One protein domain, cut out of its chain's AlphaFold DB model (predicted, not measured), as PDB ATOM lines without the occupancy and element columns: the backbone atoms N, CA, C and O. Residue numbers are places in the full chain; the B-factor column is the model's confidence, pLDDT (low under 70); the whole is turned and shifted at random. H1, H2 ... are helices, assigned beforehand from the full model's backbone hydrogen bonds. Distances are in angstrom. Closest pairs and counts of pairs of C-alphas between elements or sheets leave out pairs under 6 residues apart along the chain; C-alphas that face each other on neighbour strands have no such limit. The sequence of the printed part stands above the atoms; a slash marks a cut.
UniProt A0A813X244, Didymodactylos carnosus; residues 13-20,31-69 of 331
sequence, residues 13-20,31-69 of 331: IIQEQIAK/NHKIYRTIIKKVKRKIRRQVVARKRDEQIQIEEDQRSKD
ATOM      1  N   ILE A  13     -31.759 -33.822 136.044       74.12
ATOM      2  CA  ILE A  13     -31.918 -35.114 136.745       74.12
ATOM      3  C   ILE A  13     -32.850 -34.996 137.968       74.12
ATOM      4  O   ILE A  13     -33.608 -35.918 138.278       74.12
ATOM      5  N   ILE A  14     -32.815 -33.861 138.676       74.38
ATOM      6  CA  ILE A  14     -33.720 -33.600 139.803       74.38
ATOM      7  C   ILE A  14     -35.157 -33.395 139.315       74.38
ATOM      8  O   ILE A  14     -36.070 -33.963 139.914       74.38
ATOM      9  N   GLN A  15     -35.374 -32.630 138.243       73.69
ATOM     10  CA  GLN A  15     -36.715 -32.413 137.691       73.69
ATOM     11  C   GLN A  15     -37.315 -33.710 137.131       73.69
ATOM     12  O   GLN A  15     -38.488 -33.973 137.390       73.69
ATOM     13  N   GLU A  16     -36.525 -34.575 136.483       77.12
ATOM     14  CA  GLU A  16     -36.988 -35.913 136.092       77.12
ATOM     15  C   GLU A  16     -37.463 -36.743 137.290       77.12
ATOM     16  O   GLU A  16     -38.523 -37.363 137.241       77.12
ATOM     17  N   GLN A  17     -36.677 -36.796 138.370       70.81
ATOM     18  CA  GLN A  17     -37.017 -37.613 139.539       70.81
ATOM     19  C   GLN A  17     -38.203 -37.037 140.326       70.81
ATOM     20  O   GLN A  17     -38.970 -37.797 140.914       70.81
ATOM     21  N   ILE A  18     -38.407 -35.719 140.277       70.06
ATOM     22  CA  ILE A  18     -39.623 -35.063 140.776       70.06
ATOM     23  C   ILE A  18     -40.826 -35.398 139.887       70.06
ATOM     24  O   ILE A  18     -41.893 -35.697 140.416       70.06
ATOM     25  N   ALA A  19     -40.678 -35.380 138.560       69.81
ATOM     26  CA  ALA A  19     -41.744 -35.751 137.629       69.81
ATOM     27  C   ALA A  19     -42.160 -37.220 137.801       69.81
ATOM     28  O   ALA A  19     -43.349 -37.507 137.906       69.81
ATOM     29  N   LYS A  20     -41.187 -38.130 137.941       67.88
ATOM     30  CA  LYS A  20     -41.417 -39.559 138.210       67.88
ATOM     31  C   LYS A  20     -42.178 -39.782 139.531       67.88
ATOM     32  O   LYS A  20     -43.075 -40.610 139.556       67.88
ATOM     33  N   ASN A  31     -43.536 -31.146 148.530       70.69
ATOM     34  CA  ASN A  31     -43.032 -31.055 149.900       70.69
ATOM     35  C   ASN A  31     -41.498 -30.863 149.941       70.69
ATOM     36  O   ASN A  31     -40.721 -31.713 149.498       70.69
ATOM     37  N   HIS A  32     -41.039 -29.765 150.551       72.56
ATOM     38  CA  HIS A  32     -39.618 -29.402 150.672       72.56
ATOM     39  C   HIS A  32     -38.751 -30.478 151.373       72.56
ATOM     40  O   HIS A  32     -37.558 -30.598 151.073       72.56
ATOM     41  N   LYS A  33     -39.333 -31.316 152.247       71.94
ATOM     42  CA  LYS A  33     -38.658 -32.478 152.861       71.94
ATOM     43  C   LYS A  33     -38.323 -33.555 151.820       71.94
ATOM     44  O   LYS A  33     -37.221 -34.105 151.851       71.94
ATOM     45  N   ILE A  34     -39.227 -33.810 150.872       70.38
ATOM     46  CA  ILE A  34     -39.019 -34.740 149.751       70.38
ATOM     47  C   ILE A  34     -37.964 -34.163 148.799       70.38
ATOM     48  O   ILE A  34     -36.971 -34.831 148.516       70.38
ATOM     49  N   TYR A  35     -38.078 -32.884 148.425       74.75
ATOM     50  CA  TYR A  35     -37.105 -32.190 147.565       74.75
ATOM     51  C   TYR A  35     -35.660 -32.283 148.089       74.75
ATOM     52  O   TYR A  35     -34.747 -32.711 147.379       74.75
ATOM     53  N   ARG A  36     -35.446 -31.980 149.380       75.56
ATOM     54  CA  ARG A  36     -34.132 -32.141 150.033       75.56
ATOM     55  C   ARG A  36     -33.652 -33.597 150.079       75.56
ATOM     56  O   ARG A  36     -32.444 -33.829 150.129       75.56
ATOM     57  N   THR A  37     -34.562 -34.568 150.057       74.81
ATOM     58  CA  THR A  37     -34.242 -36.001 150.080       74.81
ATOM     59  C   THR A  37     -33.824 -36.501 148.695       74.81
ATOM     60  O   THR A  37     -32.789 -37.163 148.598       74.81
ATOM     61  N   ILE A  38     -34.511 -36.082 147.623       75.25
ATOM     62  CA  ILE A  38     -34.099 -36.316 146.224       75.25
ATOM     63  C   ILE A  38     -32.706 -35.726 145.983       75.25
ATOM     64  O   ILE A  38     -31.796 -36.456 145.594       75.25
ATOM     65  N   ILE A  39     -32.475 -34.455 146.336       78.25
ATOM     66  CA  ILE A  39     -31.151 -33.810 146.225       78.25
ATOM     67  C   ILE A  39     -30.063 -34.621 146.948       78.25
ATOM     68  O   ILE A  39     -28.963 -34.801 146.420       78.25
ATOM     69  N   LYS A  40     -30.356 -35.157 148.143       78.06
ATOM     70  CA  LYS A  40     -29.436 -36.036 148.881       78.06
ATOM     71  C   LYS A  40     -29.278 -37.430 148.248       78.06
ATOM     72  O   LYS A  40     -28.226 -38.034 148.458       78.06
ATOM     73  N   LYS A  41     -30.253 -37.965 147.498       74.62
ATOM     74  CA  LYS A  41     -30.105 -39.208 146.707       74.62
ATOM     75  C   LYS A  41     -29.237 -38.946 145.468       74.62
ATOM     76  O   LYS A  41     -28.195 -39.582 145.343       74.62
ATOM     77  N   VAL A  42     -29.550 -37.935 144.651       77.12
ATOM     78  CA  VAL A  42     -28.775 -37.559 143.446       77.12
ATOM     79  C   VAL A  42     -27.319 -37.231 143.790       77.12
ATOM     80  O   VAL A  42     -26.404 -37.836 143.233       77.12
ATOM     81  N   LYS A  43     -27.065 -36.363 144.784       75.06
ATOM     82  CA  LYS A  43     -25.688 -36.049 145.217       75.06
ATOM     83  C   LYS A  43     -24.955 -37.246 145.837       75.06
ATOM     84  O   LYS A  43     -23.741 -37.168 145.999       75.06
ATOM     85  N   ARG A  44     -25.628 -38.336 146.224       76.94
ATOM     86  CA  ARG A  44     -24.966 -39.605 146.590       76.94
ATOM     87  C   ARG A  44     -24.694 -40.467 145.352       76.94
ATOM     88  O   ARG A  44     -23.554 -40.893 145.202       76.94
ATOM     89  N   LYS A  45     -25.667 -40.638 144.442       75.56
ATOM     90  CA  LYS A  45     -25.500 -41.410 143.192       75.56
ATOM     91  C   LYS A  45     -24.356 -40.858 142.332       75.56
ATOM     92  O   LYS A  45     -23.445 -41.613 142.022       75.56
ATOM     93  N   ILE A  46     -24.301 -39.543 142.091       78.00
ATOM     94  CA  ILE A  46     -23.218 -38.920 141.301       78.00
ATOM     95  C   ILE A  46     -21.838 -39.120 141.952       78.00
ATOM     96  O   ILE A  46     -20.870 -39.410 141.257       78.00
ATOM     97  N   ARG A  47     -21.721 -39.010 143.286       77.38
ATOM     98  CA  ARG A  47     -20.438 -39.259 143.972       77.38
ATOM     99  C   ARG A  47     -20.008 -40.725 143.875       77.38
ATOM    100  O   ARG A  47     -18.841 -40.963 143.592       77.38
ATOM    101  N   ARG A  48     -20.936 -41.683 144.017       78.44
ATOM    102  CA  ARG A  48     -20.661 -43.107 143.752       78.44
ATOM    103  C   ARG A  48     -20.209 -43.323 142.302       78.44
ATOM    104  O   ARG A  48     -19.150 -43.888 142.102       78.44
ATOM    105  N   GLN A  49     -20.911 -42.769 141.312       78.38
ATOM    106  CA  GLN A  49     -20.569 -42.872 139.880       78.38
ATOM    107  C   GLN A  49     -19.250 -42.183 139.470       78.38
ATOM    108  O   GLN A  49     -18.750 -42.418 138.372       78.38
ATOM    109  N   VAL A  50     -18.690 -41.298 140.300       83.38
ATOM    110  CA  VAL A  50     -17.332 -40.757 140.106       83.38
ATOM    111  C   VAL A  50     -16.278 -41.655 140.754       83.38
ATOM    112  O   VAL A  50     -15.194 -41.795 140.200       83.38
ATOM    113  N   VAL A  51     -16.575 -42.259 141.908       83.56
ATOM    114  CA  VAL A  51     -15.663 -43.207 142.572       83.56
ATOM    115  C   VAL A  51     -15.585 -44.525 141.800       83.56
ATOM    116  O   VAL A  51     -14.477 -44.994 141.575       83.56
ATOM    117  N   ALA A  52     -16.724 -45.056 141.339       82.19
ATOM    118  CA  ALA A  52     -16.809 -46.239 140.481       82.19
ATOM    119  C   ALA A  52     -15.959 -46.046 139.223       82.19
ATOM    120  O   ALA A  52     -14.907 -46.656 139.136       82.19
ATOM    121  N   ARG A  53     -16.278 -45.058 138.370       87.88
ATOM    122  CA  ARG A  53     -15.489 -44.790 137.153       87.88
ATOM    123  C   ARG A  53     -13.992 -44.617 137.400       87.88
ATOM    124  O   ARG A  53     -13.220 -45.040 136.564       87.88
ATOM    125  N   LYS A  54     -13.565 -44.061 138.539       89.00
ATOM    126  CA  LYS A  54     -12.137 -43.990 138.897       89.00
ATOM    127  C   LYS A  54     -11.531 -45.332 139.315       89.00
ATOM    128  O   LYS A  54     -10.346 -45.532 139.083       89.00
ATOM    129  N   ARG A  55     -12.307 -46.227 139.934       87.25
ATOM    130  CA  ARG A  55     -11.921 -47.630 140.154       87.25
ATOM    131  C   ARG A  55     -11.831 -48.359 138.816       87.25
ATOM    132  O   ARG A  55     -10.847 -49.041 138.583       87.25
ATOM    133  N   ASP A  56     -12.806 -48.156 137.940       88.81
ATOM    134  CA  ASP A  56     -12.907 -48.826 136.642       88.81
ATOM    135  C   ASP A  56     -11.789 -48.349 135.687       88.81
ATOM    136  O   ASP A  56     -11.103 -49.165 135.082       88.81
ATOM    137  N   GLU A  57     -11.517 -47.037 135.636       93.06
ATOM    138  CA  GLU A  57     -10.358 -46.422 134.963       93.06
ATOM    139  C   GLU A  57      -9.029 -46.999 135.490       93.06
ATOM    140  O   GLU A  57      -8.131 -47.294 134.703       93.06
ATOM    141  N   GLN A  58      -8.896 -47.186 136.809       91.88
ATOM    142  CA  GLN A  58      -7.692 -47.748 137.434       91.88
ATOM    143  C   GLN A  58      -7.525 -49.246 137.125       91.88
ATOM    144  O   GLN A  58      -6.426 -49.664 136.766       91.88
ATOM    145  N   ILE A  59      -8.602 -50.038 137.206       90.06
ATOM    146  CA  ILE A  59      -8.614 -51.461 136.832       90.06
ATOM    147  C   ILE A  59      -8.228 -51.609 135.361       90.06
ATOM    148  O   ILE A  59      -7.316 -52.371 135.059       90.06
ATOM    149  N   GLN A  60      -8.831 -50.823 134.461       92.75
ATOM    150  CA  GLN A  60      -8.489 -50.852 133.040       92.75
ATOM    151  C   GLN A  60      -7.007 -50.539 132.814       92.75
ATOM    152  O   GLN A  60      -6.377 -51.207 132.008       92.75
ATOM    153  N   ILE A  61      -6.420 -49.576 133.536       93.31
ATOM    154  CA  ILE A  61      -4.981 -49.262 133.456       93.31
ATOM    155  C   ILE A  61      -4.112 -50.434 133.949       93.31
ATOM    156  O   ILE A  61      -3.074 -50.714 133.347       93.31
ATOM    157  N   GLU A  62      -4.510 -51.126 135.016       90.06
ATOM    158  CA  GLU A  62      -3.791 -52.287 135.559       90.06
ATOM    159  C   GLU A  62      -3.922 -53.535 134.667       90.06
ATOM    160  O   GLU A  62      -2.953 -54.277 134.496       90.06
ATOM    161  N   GLU A  63      -5.079 -53.745 134.039       87.38
ATOM    162  CA  GLU A  63      -5.293 -54.765 133.009       87.38
ATOM    163  C   GLU A  63      -4.514 -54.442 131.731       87.38
ATOM    164  O   GLU A  63      -3.841 -55.317 131.190       87.38
ATOM    165  N   ASP A  64      -4.501 -53.181 131.297       89.69
ATOM    166  CA  ASP A  64      -3.694 -52.698 130.177       89.69
ATOM    167  C   ASP A  64      -2.193 -52.891 130.419       89.69
ATOM    168  O   ASP A  64      -1.453 -53.128 129.465       89.69
ATOM    169  N   GLN A  65      -1.720 -52.753 131.660       90.75
ATOM    170  CA  GLN A  65      -0.327 -53.017 132.026       90.75
ATOM    171  C   GLN A  65      -0.041 -54.522 132.048       90.75
ATOM    172  O   GLN A  65       0.928 -54.962 131.433       90.75
ATOM    173  N   ARG A  66      -0.916 -55.319 132.672       88.19
ATOM    174  CA  ARG A  66      -0.805 -56.786 132.745       88.19
ATOM    175  C   ARG A  66      -0.850 -57.439 131.363       88.19
ATOM    176  O   ARG A  66      -0.034 -58.296 131.061       88.19
ATOM    177  N   SER A  67      -1.740 -56.979 130.488       87.38
ATOM    178  CA  SER A  67      -1.846 -57.404 129.087       87.38
ATOM    179  C   SER A  67      -0.561 -57.138 128.290       87.38
ATOM    180  O   SER A  67      -0.264 -57.865 127.343       87.38
ATOM    181  N   LYS A  68       0.233 -56.135 128.688       89.62
ATOM    182  CA  LYS A  68       1.522 -55.776 128.073       89.62
ATOM    183  C   LYS A  68       2.734 -56.435 128.755       89.62
ATOM    184  O   LYS A  68       3.846 -56.258 128.263       89.62
ATOM    185  N   ASP A  69       2.548 -57.195 129.838       92.56
ATOM    186  CA  ASP A  69       3.614 -57.962 130.496       92.56
ATOM    187  C   ASP A  69       3.970 -59.215 129.662       92.56
ATOM    188  O   ASP A  69       3.109 -60.084 129.465       92.56
TER     189      ASP A  69
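What this domain is: This is residues 13 to 20 and 31 to 69 of the 331 residues of a protein of Didymodactylos carnosus (UniProt A0A813X244). One long straight helix, H2, makes the length of this model, and the short helix H1 packs on it near its first end, across it at a steep tilt. The far part of the rod, residues 44 to 69, stands free. The printed part has 47 residues with two named helices, H1 then H2, and no named strand: all helix. It is extended, with a radius of gyration of the C-alphas of 17.3 A, and spans 57 by 15 by 8 A.

Where its parts are: Find C-alpha 13 at (-31.918, -35.114, 136.745); from there H1, residues 13 to 20, runs to C-alpha 20. Past the cut, find C-alpha 32 at (-39.618, -29.402, 150.672); H2, residues 32 to 67, runs 51.7 A to C-alpha 67 at (-1.846, -57.404, 129.087).

How they stand to each other: H1 touches H2, which meets it with residues 35 to 42 alone; the closest C-alphas, those of Ile 14 and Ile 39, are 6.9 A apart. Their lines stand at a steep tilt of 56 degrees, opposite ways. In H1 every O i to N i+4 pair is within hydrogen-bond range; in H2, 30 of 32 are.

The domain as a whole: The C-alphas of Asn 31 and Asp 69, the two farthest apart, are 57.2 A apart. Residues 21 to 30 are not printed, and C-alphas 20 and 31 are 14.5 A apart across the cut. Confidence is low, under 70, at residues 19 to 20.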